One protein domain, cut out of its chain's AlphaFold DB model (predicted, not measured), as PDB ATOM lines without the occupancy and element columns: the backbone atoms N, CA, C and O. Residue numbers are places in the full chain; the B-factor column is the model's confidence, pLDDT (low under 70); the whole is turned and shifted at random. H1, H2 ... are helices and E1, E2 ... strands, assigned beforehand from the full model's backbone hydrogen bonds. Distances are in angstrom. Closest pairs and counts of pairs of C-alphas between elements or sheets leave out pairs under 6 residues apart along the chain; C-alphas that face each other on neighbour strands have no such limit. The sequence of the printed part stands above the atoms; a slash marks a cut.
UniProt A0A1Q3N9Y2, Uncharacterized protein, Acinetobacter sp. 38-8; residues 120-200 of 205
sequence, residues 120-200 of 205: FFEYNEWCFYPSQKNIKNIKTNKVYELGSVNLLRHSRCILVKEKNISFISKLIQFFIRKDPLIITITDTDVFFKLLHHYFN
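AT A GLANCE: This is residues 120 to 200 of the 205 residues of an uncharacterized protein of Acinetobacter sp. 38-8 (UniProt A0A1Q3N9Y2). Two small antiparallel sheets stand loosely and only partly face to face, their strands crossed: E1 to E4 in one, E5 to E7 in the other. Helix H2 is at one end, beside E1 and E2, and helix H1 lies off by itself at the far end, between E6 and E7 in the chain. The 81 printed residues hold two named helices and seven named strands, in the order E1 E2 E3 E4 E5 E6 H1 E7 H2, and the class is mixed, helices and strands. The sheets run E1 E2 E3 E4 and E5 E6 E7. The whole is compact, with a radius of gyration of the C-alphas of 12.9 A and spans of 37 by 26 by 21 A.

IN THESE COORDINATES: Find C-alpha 121 at (-39.803, 47.121, -41.226), where E1, residues 121 to 123, begins. E2 is residues 126 to 129, E3 residues 134 to 137 and E4 residues 143 to 145. Then come E5, residues 149 to 153, 12.6 A long, and E6, residues 157 to 162, 16.1 A long. Look for H1 at residues 167 to 176, 14.4 A long, starting at C-alpha 167 at (-28.144, 16.172, -46.482). E7 is residues 181 to 183, and H2, residues 188 to 199, runs 15.9 A to C-alpha 199 at (-46.314, 37.010, -38.009).

HOW THE PARTS SIT: Start with E1 to E4, a meander, each strand the antiparallel neighbour of the one before. N 123 and O 126 are 2.8 A apart between E1 and E2, N 136 and O 127 2.8 A between E2 and E3, and N 144 and O 135 2.8 A between E3 and E4. From edge to edge the strands' lines turn by 70 degrees. H2 only grazes this sheet, with residues 191 to 199; its closest C-alphas to E1 are Tyr 123 and Phe 191, 7.9 A apart. In the second sheet, E5 and E6 form a hairpin, with N 150 and O 161 2.7 A apart, and E7 is antiparallel to E6, with N 158 and O 182 2.8 A apart. Between the sheets, look at Trp 126 of E2 and Ile 182 of E7, whose C-alphas, the closest of the two strands, are 7.3 A apart. E4 and E5 meet only through their link. H1 is on neither sheet and is apart from H2. In H1 and H2 every O i to N i+4 pair is within hydrogen-bond range.

THE WHOLE: The two C-alphas farthest apart are those of Ile 168 and Val 190, at 37.9 A. The printed part has no cut, and each link between named elements is tight. The mean pLDDT of the printed part is 87.4; look for low confidence, under 70, at residues 165 to 177, which take in H1.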
ATOM      1  N   PHE A 120     -42.558  46.988 -45.295       97.62
ATOM      2  CA  PHE A 120     -41.685  46.209 -44.412       97.62
ATOM      3  C   PHE A 120     -41.081  47.077 -43.312       97.62
ATOM      4  O   PHE A 120     -40.967  48.288 -43.469       97.62
ATOM      5  N   PHE A 121     -40.645  46.454 -42.218       97.62
ATOM      6  CA  PHE A 121     -39.803  47.121 -41.226       97.62
ATOM      7  C   PHE A 121     -38.396  46.528 -41.219       97.62
ATOM      8  O   PHE A 121     -38.202  45.329 -41.429       97.62
ATOM      9  N   GLU A 122     -37.409  47.382 -40.985       96.62
ATOM     10  CA  GLU A 122     -36.007  47.012 -40.854       96.62
ATOM     11  C   GLU A 122     -35.647  46.836 -39.383       96.62
ATOM     12  O   GLU A 122     -35.974  47.669 -38.539       96.62
ATOM     13  N   TYR A 123     -34.948  45.753 -39.066       96.00
ATOM     14  CA  TYR A 123     -34.465  45.474 -37.725       96.00
ATOM     15  C   TYR A 123     -33.155  44.685 -37.787       96.00
ATOM     16  O   TYR A 123     -33.108  43.595 -38.351       96.00
ATOM     17  N   ASN A 124     -32.091  45.240 -37.202       93.19
ATOM     18  CA  ASN A 124     -30.769  44.612 -37.102       93.19
ATOM     19  C   ASN A 124     -30.259  43.999 -38.430       93.19
ATOM     20  O   ASN A 124     -29.883  42.832 -38.466       93.19
ATOM     21  N   GLU A 125     -30.259  44.768 -39.524       94.12
ATOM     22  CA  GLU A 125     -29.855  44.317 -40.877       94.12
ATOM     23  C   GLU A 125     -30.791  43.281 -41.540       94.12
ATOM     24  O   GLU A 125     -30.417  42.614 -42.510       94.12
ATOM     25  N   TRP A 126     -32.023  43.150 -41.049       97.06
ATOM     26  CA  TRP A 126     -33.063  42.324 -41.658       97.06
ATOM     27  C   TRP A 126     -34.279  43.161 -42.033       97.06
ATOM     28  O   TRP A 126     -34.691  44.033 -41.275       97.06
ATOM     29  N   CYS A 127     -34.889  42.854 -43.172       97.75
ATOM     30  CA  CYS A 127     -36.208  43.361 -43.537       97.75
ATOM     31  C   CYS A 127     -37.262  42.301 -43.211       97.75
ATOM     32  O   CYS A 127     -37.103  41.133 -43.573       97.75
ATOM     33  N   PHE A 128     -38.352  42.717 -42.583       97.81
ATOM     34  CA  PHE A 128     -39.496  41.877 -42.250       97.81
ATOM     35  C   PHE A 128     -40.697  42.362 -43.049       97.81
ATOM     36  O   PHE A 128     -41.103  43.506 -42.860       97.81
ATOM     37  N   TYR A 129     -41.262  41.513 -43.912       97.75
ATOM     38  CA  TYR A 129     -42.369  41.862 -44.811       97.75
ATOM     39  C   TYR A 129     -43.678  41.221 -44.317       97.75
ATOM     40  O   TYR A 129     -43.928  40.051 -44.628       97.75
ATOM     41  N   PRO A 130     -44.540  41.944 -43.569       95.81
ATOM     42  CA  PRO A 130     -45.767  41.379 -43.004       95.81
ATOM     43  C   PRO A 130     -46.695  40.759 -44.051       95.81
ATOM     44  O   PRO A 130     -47.083  39.600 -43.917       95.81
ATOM     45  N   SER A 131     -46.987  41.488 -45.132       94.56
ATOM     46  CA  SER A 131     -47.932  41.050 -46.170       94.56
ATOM     47  C   SER A 131     -47.462  39.807 -46.925       94.56
ATOM     48  O   SER A 131     -48.280  39.002 -47.359       94.56
ATOM     49  N   GLN A 132     -46.145  39.635 -47.068       94.38
ATOM     50  CA  GLN A 132     -45.545  38.513 -47.798       94.38
ATOM     51  C   GLN A 132     -45.163  37.340 -46.887       94.38
ATOM     52  O   GLN A 132     -44.774  36.287 -47.386       94.38
ATOM     53  N   LYS A 133     -45.227  37.515 -45.560       94.38
ATOM     54  CA  LYS A 133     -44.803  36.522 -44.559       94.38
ATOM     55  C   LYS A 133     -43.390  35.978 -44.807       94.38
ATOM     56  O   LYS A 133     -43.125  34.785 -44.645       94.38
ATOM     57  N   ASN A 134     -42.468  36.860 -45.176       96.00
ATOM     58  CA  ASN A 134     -41.067  36.520 -45.379       96.00
ATOM     59  C   ASN A 134     -40.144  37.513 -44.656       96.00
ATOM     60  O   ASN A 134     -40.551  38.596 -44.222       96.00
ATOM     61  N   ILE A 135     -38.892  37.100 -44.496       96.69
ATOM     62  CA  ILE A 135     -37.815  37.911 -43.936       96.69
ATOM     63  C   ILE A 135     -36.627  37.888 -44.891       96.69
ATOM     64  O   ILE A 135     -36.341  36.872 -45.523       96.69
ATOM     65  N   LYS A 136     -35.909  39.000 -44.997       96.44
ATOM     66  CA  LYS A 136     -34.752  39.139 -45.882       96.44
ATOM     67  C   LYS A 136     -33.545  39.598 -45.089       96.44
ATOM     68  O   LYS A 136     -33.610  40.608 -44.396       96.44
ATOM     69  N   ASN A 137     -32.437  38.891 -45.239       94.69
ATOM     70  CA  ASN A 137     -31.152  39.342 -44.731       94.69
ATOM     71  C   ASN A 137     -30.561  40.361 -45.716       94.69
ATOM     72  O   ASN A 137     -30.340  40.028 -46.882       94.69
ATOM     73  N   ILE A 138     -30.312  41.594 -45.267       93.94
ATOM     74  CA  ILE A 138     -29.813  42.670 -46.139       93.94
ATOM     75  C   ILE A 138     -28.388  42.358 -46.608       93.94
ATOM     76  O   ILE A 138     -28.085  42.493 -47.790       93.94
ATOM     77  N   LYS A 139     -27.532  41.857 -45.709       89.94
ATOM     78  CA  LYS A 139     -26.117  41.572 -45.983       89.94
ATOM     79  C   LYS A 139     -25.912  40.460 -47.012       89.94
ATOM     80  O   LYS A 139     -25.015  40.552 -47.842       89.94
ATOM     81  N   THR A 140     -26.708  39.395 -46.945       89.19
ATOM     82  CA  THR A 140     -26.596  38.255 -47.874       89.19
ATOM     83  C   THR A 140     -27.582  38.326 -49.034       89.19
ATOM     84  O   THR A 140     -27.546  37.466 -49.912       89.19
ATOM     85  N   ASN A 141     -28.484  39.313 -49.025       91.12
ATOM     86  CA  ASN A 141     -29.610  39.455 -49.947       91.12
ATOM     87  C   ASN A 141     -30.539  38.219 -50.002       91.12
ATOM     88  O   ASN A 141     -31.370  38.110 -50.903       91.12
ATOM     89  N   LYS A 142     -30.420  37.280 -49.048       91.31
ATOM     90  CA  LYS A 142     -31.202  36.038 -49.020       91.31
ATOM     91  C   LYS A 142     -32.572  36.276 -48.389       91.31
ATOM     92  O   LYS A 142     -32.670  36.865 -47.312       91.31
ATOM     93  N   VAL A 143     -33.612  35.789 -49.061       94.00
ATOM     94  CA  VAL A 143     -35.007  35.831 -48.606       94.00
ATOM     95  C   VAL A 143     -35.391  34.471 -48.032       94.00
ATOM     96  O   VAL A 143     -35.038  33.432 -48.588       94.00
ATOM     97  N   TYR A 144     -36.116  34.492 -46.923       93.38
ATOM     98  CA  TYR A 144     -36.625  33.324 -46.224       93.38
ATOM     99  C   TYR A 144     -38.126  33.481 -46.035       93.38
ATOM    100  O   TYR A 144     -38.586  34.390 -45.344       93.38
ATOM    101  N   GLU A 145     -38.897  32.584 -46.631       93.75
ATOM    102  CA  GLU A 145     -40.317  32.475 -46.325       93.75
ATOM    103  C   GLU A 145     -40.490  31.891 -44.919       93.75
ATOM    104  O   GLU A 145     -39.863  30.889 -44.576       93.75
ATOM    105  N   LEU A 146     -41.353  32.478 -44.088       90.75
ATOM    106  CA  LEU A 146     -41.509  32.027 -42.700       90.75
ATOM    107  C   LEU A 146     -42.017  30.584 -42.590       90.75
ATOM    108  O   LEU A 146     -41.688  29.886 -41.635       90.75
ATOM    109  N   GLY A 147     -42.768  30.106 -43.585       88.75
ATOM    110  CA  GLY A 147     -43.209  28.713 -43.657       88.75
ATOM    111  C   GLY A 147     -42.055  27.714 -43.806       88.75
ATOM    112  O   GLY A 147     -42.145  26.604 -43.276       88.75
ATOM    113  N   SER A 148     -40.954  28.111 -44.451       89.19
ATOM    114  CA  SER A 148     -39.819  27.235 -44.776       89.19
ATOM    115  C   SER A 148     -38.681  27.280 -43.754       89.19
ATOM    116  O   SER A 148     -37.743  26.483 -43.848       89.19
ATOM    117  N   VAL A 149     -38.773  28.144 -42.737       91.62
ATOM    118  CA  VAL A 149     -37.766  28.272 -41.676       91.62
ATOM    119  C   VAL A 149     -38.334  28.027 -40.281       91.62
ATOM    120  O   VAL A 149     -39.513  28.220 -40.003       91.62
ATOM    121  N   ASN A 150     -37.459  27.599 -39.382       90.38
ATOM    122  CA  ASN A 150     -37.634  27.595 -37.945       90.38
ATOM    123  C   ASN A 150     -36.870  28.784 -37.365       90.38
ATOM    124  O   ASN A 150     -35.659  28.914 -37.561       90.38
ATOM    125  N   LEU A 151     -37.583  29.630 -36.627       92.56
ATOM    126  CA  LEU A 151     -37.015  30.758 -35.901       92.56
ATOM    127  C   LEU A 151     -36.799  30.356 -34.441       92.56
ATOM    128  O   LEU A 151     -37.725  30.373 -33.626       92.56
ATOM    129  N   LEU A 152     -35.571  29.958 -34.117       91.88
ATOM    130  CA  LEU A 152     -35.216  29.479 -32.783       91.88
ATOM    131  C   LEU A 152     -34.709  30.645 -31.939       91.88
ATOM    132  O   LEU A 152     -33.682  31.250 -32.245       91.88
ATOM    133  N   ARG A 153     -35.437  30.976 -30.874       91.25
ATOM    134  CA  ARG A 153     -35.061  32.060 -29.970       91.25
ATOM    135  C   ARG A 153     -33.976  31.604 -29.000       91.25
ATOM    136  O   ARG A 153     -34.131  30.610 -28.302       91.25
ATOM    137  N   HIS A 154     -32.931  32.412 -28.905       88.38
ATOM    138  CA  HIS A 154     -31.936  32.397 -27.841       88.38
ATOM    139  C   HIS A 154     -32.016  33.711 -27.046       88.38
ATOM    140  O   HIS A 154     -32.793  34.614 -27.369       88.38
ATOM    141  N   SER A 155     -31.207  33.840 -25.993       82.50
ATOM    142  CA  SER A 155     -31.255  34.987 -25.073       82.50
ATOM    143  C   SER A 155     -31.022  36.347 -25.746       82.50
ATOM    144  O   SER A 155     -31.601  37.338 -25.311       82.50
ATOM    145  N   ARG A 156     -30.203  36.408 -26.805       87.88
ATOM    146  CA  ARG A 156     -29.810  37.661 -27.488       87.88
ATOM    147  C   ARG A 156     -29.985  37.628 -29.003       87.88
ATOM    148  O   ARG A 156     -29.545  38.547 -29.695       87.88
ATOM    149  N   CYS A 157     -30.553  36.554 -29.533       92.38
ATOM    150  CA  CYS A 157     -30.735  36.407 -30.965       92.38
ATOM    151  C   CYS A 157     -31.863  35.436 -31.309       92.38
ATOM    152  O   CYS A 157     -32.307  34.642 -30.479       92.38
ATOM    153  N   ILE A 158     -32.292  35.487 -32.562       94.19
ATOM    154  CA  ILE A 158     -33.092  34.455 -33.210       94.19
ATOM    155  C   ILE A 158     -32.215  33.807 -34.276       94.19
ATOM    156  O   ILE A 158     -31.660  34.489 -35.137       94.19
ATOM    157  N   LEU A 159     -32.092  32.491 -34.205       93.19
ATOM    158  CA  LEU A 159     -31.429  31.673 -35.205       93.19
ATOM    159  C   LEU A 159     -32.432  31.311 -36.302       93.19
ATOM    160  O   LEU A 159     -33.524  30.821 -36.007       93.19
ATOM    161  N   VAL A 160     -32.058  31.534 -37.560       92.31
ATOM    162  CA  VAL A 160     -32.895  31.231 -38.724       92.31
ATOM    163  C   VAL A 160     -32.427  29.913 -39.334       92.31
ATOM    164  O   VAL A 160     -31.409  29.875 -40.021       92.31
ATOM    165  N   LYS A 161     -33.162  28.823 -39.085       89.31
ATOM    166  CA  LYS A 161     -32.855  27.493 -39.638       89.31
ATOM    167  C   LYS A 161     -33.848  27.105 -40.718       89.31
ATOM    168  O   LYS A 161     -35.041  27.079 -40.461       89.31
ATOM    169  N   GLU A 162     -33.390  26.725 -41.899       86.81
ATOM    170  CA  GLU A 162     -34.278  26.160 -42.923       86.81
ATOM    171  C   GLU A 162     -34.766  24.760 -42.515       86.81
ATOM    172  O   GLU A 162     -34.008  23.954 -41.976       86.81
ATOM    173  N   LYS A 163     -36.051  24.465 -42.747       84.31
ATOM    174  CA  LYS A 163     -36.667  23.174 -42.394       84.31
ATOM    175  C   LYS A 163     -36.177  22.042 -43.300       84.31
ATOM    176  O   LYS A 163     -35.860  20.959 -42.818       84.31
ATOM    177  N   ASN A 164     -36.065  22.316 -44.600       70.19
ATOM    178  CA  ASN A 164     -35.776  21.321 -45.636       70.19
ATOM    179  C   ASN A 164     -34.371  21.501 -46.217       70.19
ATOM    180  O   ASN A 164     -34.196  21.757 -47.405       70.19
ATOM    181  N   ILE A 165     -33.353  21.375 -45.367       68.44
ATOM    182  CA  ILE A 165     -31.956  21.388 -45.810       68.44
ATOM    183  C   ILE A 165     -31.600  19.971 -46.277       68.44
ATOM    184  O   ILE A 165     -31.698  19.015 -45.500       68.44
ATOM    185  N   SER A 166     -31.200  19.829 -47.543       65.31
ATOM    186  CA  SER A 166     -30.715  18.558 -48.092       65.31
ATOM    187  C   SER A 166     -29.486  18.063 -47.315       65.31
ATOM    188  O   SER A 166     -28.700  18.855 -46.799       65.31
ATOM    189  N   PHE A 167     -29.277  16.747 -47.230       62.59
ATOM    190  CA  PHE A 167     -28.144  16.172 -46.482       62.59
ATOM    191  C   PHE A 167     -26.782  16.775 -46.877       62.59
ATOM    192  O   PHE A 167     -25.960  17.072 -46.013       62.59
ATOM    193  N   ILE A 168     -26.580  17.042 -48.170       61.53
ATOM    194  CA  ILE A 168     -25.355  17.660 -48.702       61.53
ATOM    195  C   ILE A 168     -25.208  19.113 -48.222       61.53
ATOM    196  O   ILE A 168     -24.120  19.536 -47.836       61.53
ATOM    197  N   SER A 169     -26.303  19.878 -48.176       62.97
ATOM    198  CA  SER A 169     -26.263  21.265 -47.698       62.97
ATOM    199  C   SER A 169     -26.086  21.371 -46.178       62.97
ATOM    200  O   SER A 169     -25.435  22.314 -45.729       62.97
ATOM    201  N   LYS A 170     -26.531  20.374 -45.394       62.12
ATOM    202  CA  LYS A 170     -26.222  20.277 -43.952       62.12
ATOM    203  C   LYS A 170     -24.726  20.093 -43.694       62.12
ATOM    204  O   LYS A 170     -24.183  20.748 -42.808       62.12
ATOM    205  N   LEU A 171     -24.055  19.242 -44.475       60.66
ATOM    206  CA  LEU A 171     -22.605  19.037 -44.367       60.66
ATOM    207  C   LEU A 171     -21.836  20.314 -44.734       60.66
ATOM    208  O   LEU A 171     -20.954  20.737 -43.996       60.66
ATOM    209  N   ILE A 172     -22.221  20.993 -45.817       61.38
ATOM    210  CA  ILE A 172     -21.589  22.260 -46.223       61.38
ATOM    211  C   ILE A 172     -21.811  23.365 -45.177       61.38
ATOM    212  O   ILE A 172     -20.887  24.124 -44.886       61.38
ATOM    213  N   GLN A 173     -23.001  23.462 -44.574       62.00
ATOM    214  CA  GLN A 173     -23.233  24.379 -43.451       62.00
ATOM    215  C   GLN A 173     -22.339  24.054 -42.257       62.00
ATOM    216  O   GLN A 173     -21.692  24.953 -41.726       62.00
ATOM    217  N   PHE A 174     -22.237  22.776 -41.891       58.00
ATOM    218  CA  PHE A 174     -21.406  22.333 -40.775       58.00
ATOM    219  C   PHE A 174     -19.930  22.729 -40.938       58.00
ATOM    220  O   PHE A 174     -19.308  23.165 -39.972       58.00
ATOM    221  N   PHE A 175     -19.384  22.642 -42.156       51.97
ATOM    222  CA  PHE A 175     -17.980  22.969 -42.422       51.97
ATOM    223  C   PHE A 175     -17.716  24.449 -42.766       51.97
ATOM    224  O   PHE A 175     -16.618  24.931 -42.499       51.97
ATOM    225  N   ILE A 176     -18.670  25.176 -43.368       57.19
ATOM    226  CA  ILE A 176     -18.392  26.478 -44.021       57.19
ATOM    227  C   ILE A 176     -19.348  27.606 -43.590       57.19
ATOM    228  O   ILE A 176     -18.954  28.775 -43.593       57.19
ATOM    229  N   ARG A 177     -20.605  27.320 -43.215       61.06
ATOM    230  CA  ARG A 177     -21.625  28.364 -42.976       61.06
ATOM    231  C   ARG A 177     -22.312  28.223 -41.624       61.06
ATOM    232  O   ARG A 177     -23.173  27.371 -41.437       61.06
ATOM    233  N   LYS A 178     -22.026  29.172 -40.727       70.38
ATOM    234  CA  LYS A 178     -22.840  29.402 -39.527       70.38
ATOM    235  C   LYS A 178     -24.254  29.817 -39.932       70.38
ATOM    236  O   LYS A 178     -24.427  30.616 -40.856       70.38
ATOM    237  N   ASP A 179     -25.239  29.277 -39.225       78.56
ATOM    238  CA  ASP A 179     -26.640  29.639 -39.401       78.56
ATOM    239  C   ASP A 179     -26.837  31.162 -39.241       78.56
ATOM    240  O   ASP A 179     -26.209  31.782 -38.372       78.56
ATOM    241  N   PRO A 180     -27.692  31.787 -40.068       88.31
ATOM    242  CA  PRO A 180     -27.967  33.209 -39.975       88.31
ATOM    243  C   PRO A 180     -28.649  33.559 -38.650       88.31
ATOM    244  O   PRO A 180     -29.521  32.841 -38.156       88.31
ATOM    245  N   LEU A 181     -28.258  34.703 -38.095       92.12
ATOM    246  CA  LEU A 181     -28.692  35.189 -36.791       92.12
ATOM    247  C   LEU A 181     -29.313  36.583 -36.932       92.12
ATOM    248  O   LEU A 181     -28.772  37.450 -37.620       92.12
ATOM    249  N   ILE A 182     -30.421  36.805 -36.233       94.44
ATOM    250  CA  ILE A 182     -31.019  38.122 -36.002       94.44
ATOM    251  C   ILE A 182     -30.686  38.495 -34.558       94.44
ATOM    252  O   ILE A 182     -31.138  37.811 -33.644       94.44
ATOM    253  N   ILE A 183     -29.885  39.534 -34.324       93.19
ATOM    254  CA  ILE A 183     -29.553  39.979 -32.962       93.19
ATOM    255  C   ILE A 183     -30.761  40.727 -32.397       93.19
ATOM    256  O   ILE A 183     -31.286  41.617 -33.054       93.19
ATOM    257  N   THR A 184     -31.195  40.374 -31.186       93.31
ATOM    258  CA  THR A 184     -32.442  40.873 -30.581       93.31
ATOM    259  C   THR A 184     -32.234  41.800 -29.384       93.31
ATOM    260  O   THR A 184     -33.127  41.965 -28.558       93.31
ATOM    261  N   ILE A 185     -31.039  42.378 -29.251       92.00
ATOM    262  CA  ILE A 185     -30.625  43.205 -28.101       92.00
ATOM    263  C   ILE A 185     -31.301  44.584 -28.119       92.00
ATOM    264  O   ILE A 185     -31.595  45.162 -27.074       92.00
ATOM    265  N   THR A 186     -31.518  45.112 -29.316       94.06
ATOM    266  CA  THR A 186     -32.076  46.439 -29.552       94.06
ATOM    267  C   THR A 186     -33.594  46.378 -29.578       94.06
ATOM    268  O   THR A 186     -34.141  45.503 -30.232       94.06
ATOM    269  N   ASP A 187     -34.299  47.285 -28.912       95.75
ATOM    270  CA  ASP A 187     -35.763  47.374 -28.915       95.75
ATOM    271  C   ASP A 187     -36.443  46.010 -28.721       95.75
ATOM    272  O   ASP A 187     -37.446  45.707 -29.362       95.75
ATOM    273  N   THR A 188     -35.867  45.152 -27.869       94.00
ATOM    274  CA  THR A 188     -36.251  43.739 -27.731       94.00
ATOM    275  C   THR A 188     -37.754  43.582 -27.511       94.00
ATOM    276  O   THR A 188     -38.409  42.755 -28.141       94.00
ATOM    277  N   ASP A 189     -38.306  44.398 -26.622       94.94
ATOM    278  CA  ASP A 189     -39.714  44.413 -26.250       94.94
ATOM    279  C   ASP A 189     -40.629  44.772 -27.437       94.94
ATOM    280  O   ASP A 189     -41.587  44.049 -27.727       94.94
ATOM    281  N   VAL A 190     -40.295  45.834 -28.168       96.81
ATOM    282  CA  VAL A 190     -41.014  46.283 -29.367       96.81
ATOM    283  C   VAL A 190     -40.876  45.259 -30.490       96.81
ATOM    284  O   VAL A 190     -41.874  44.885 -31.102       96.81
ATOM    285  N   PHE A 191     -39.670  44.750 -30.732       96.50
ATOM    286  CA  PHE A 191     -39.397  43.779 -31.784       96.50
ATOM    287  C   PHE A 191     -40.220  42.503 -31.606       96.50
ATOM    288  O   PHE A 191     -40.925  42.091 -32.526       96.50
ATOM    289  N   PHE A 192     -40.222  41.913 -30.407       95.12
ATOM    290  CA  PHE A 192     -41.040  40.726 -30.148       95.12
ATOM    291  C   PHE A 192     -42.543  41.018 -30.245       95.12
ATOM    292  O   PHE A 192     -43.295  40.157 -30.702       95.12
ATOM    293  N   LYS A 193     -42.996  42.230 -29.896       96.25
ATOM    294  CA  LYS A 193     -44.394  42.623 -30.113       96.25
ATOM    295  C   LYS A 193     -44.743  42.724 -31.598       96.25
ATOM    296  O   LYS A 193     -45.821  42.270 -31.977       96.25
ATOM    297  N   LEU A 194     -43.856  43.273 -32.426       96.62
ATOM    298  CA  LEU A 194     -44.034  43.340 -33.880       96.62
ATOM    299  C   LEU A 194     -44.068  41.938 -34.496       96.62
ATOM    300  O   LEU A 194     -44.935  41.661 -35.323       96.62
ATOM    301  N   LEU A 195     -43.180  41.039 -34.059       95.88
ATOM    302  CA  LEU A 195     -43.168  39.651 -34.526       95.88
ATOM    303  C   LEU A 195     -44.460  38.908 -34.178       95.88
ATOM    304  O   LEU A 195     -45.020  38.210 -35.025       95.88
ATOM    305  N   HIS A 196     -44.960  39.098 -32.958       95.44
ATOM    306  CA  HIS A 196     -46.253  38.562 -32.556       95.44
ATOM    307  C   HIS A 196     -47.390  39.144 -33.406       95.44
ATOM    308  O   HIS A 196     -48.193  38.396 -33.954       95.44
ATOM    309  N   HIS A 197     -47.440  40.470 -33.554       95.62
ATOM    310  CA  HIS A 197     -48.526  41.153 -34.254       95.62
ATOM    311  C   HIS A 197     -48.601  40.798 -35.747       95.62
ATOM    312  O   HIS A 197     -49.677  40.473 -36.238       95.62
ATOM    313  N   TYR A 198     -47.474  40.840 -36.463       95.06
ATOM    314  CA  TYR A 198     -47.457  40.669 -37.920       95.06
ATOM    315  C   TYR A 198     -47.311  39.221 -38.382       95.06
ATOM    316  O   TYR A 198     -47.775  38.875 -39.467       95.06
ATOM    317  N   PHE A 199     -46.663  38.369 -37.588       94.06
ATOM    318  CA  PHE A 199     -46.314  37.010 -38.009       94.06
ATOM    319  C   PHE A 199     -46.879  35.923 -37.091       94.06
ATOM    320  O   PHE A 199     -46.644  34.743 -37.345       94.06
ATOM    321  N   ASN A 200     -47.619  36.296 -36.039       92.81
ATOM    322  CA  ASN A 200     -48.128  35.381 -35.013       92.81
ATOM    323  C   ASN A 200     -47.018  34.515 -34.383       92.81
ATOM    324  O   ASN A 200     -47.235  33.366 -33.994       92.81
TER     325      ASN A 200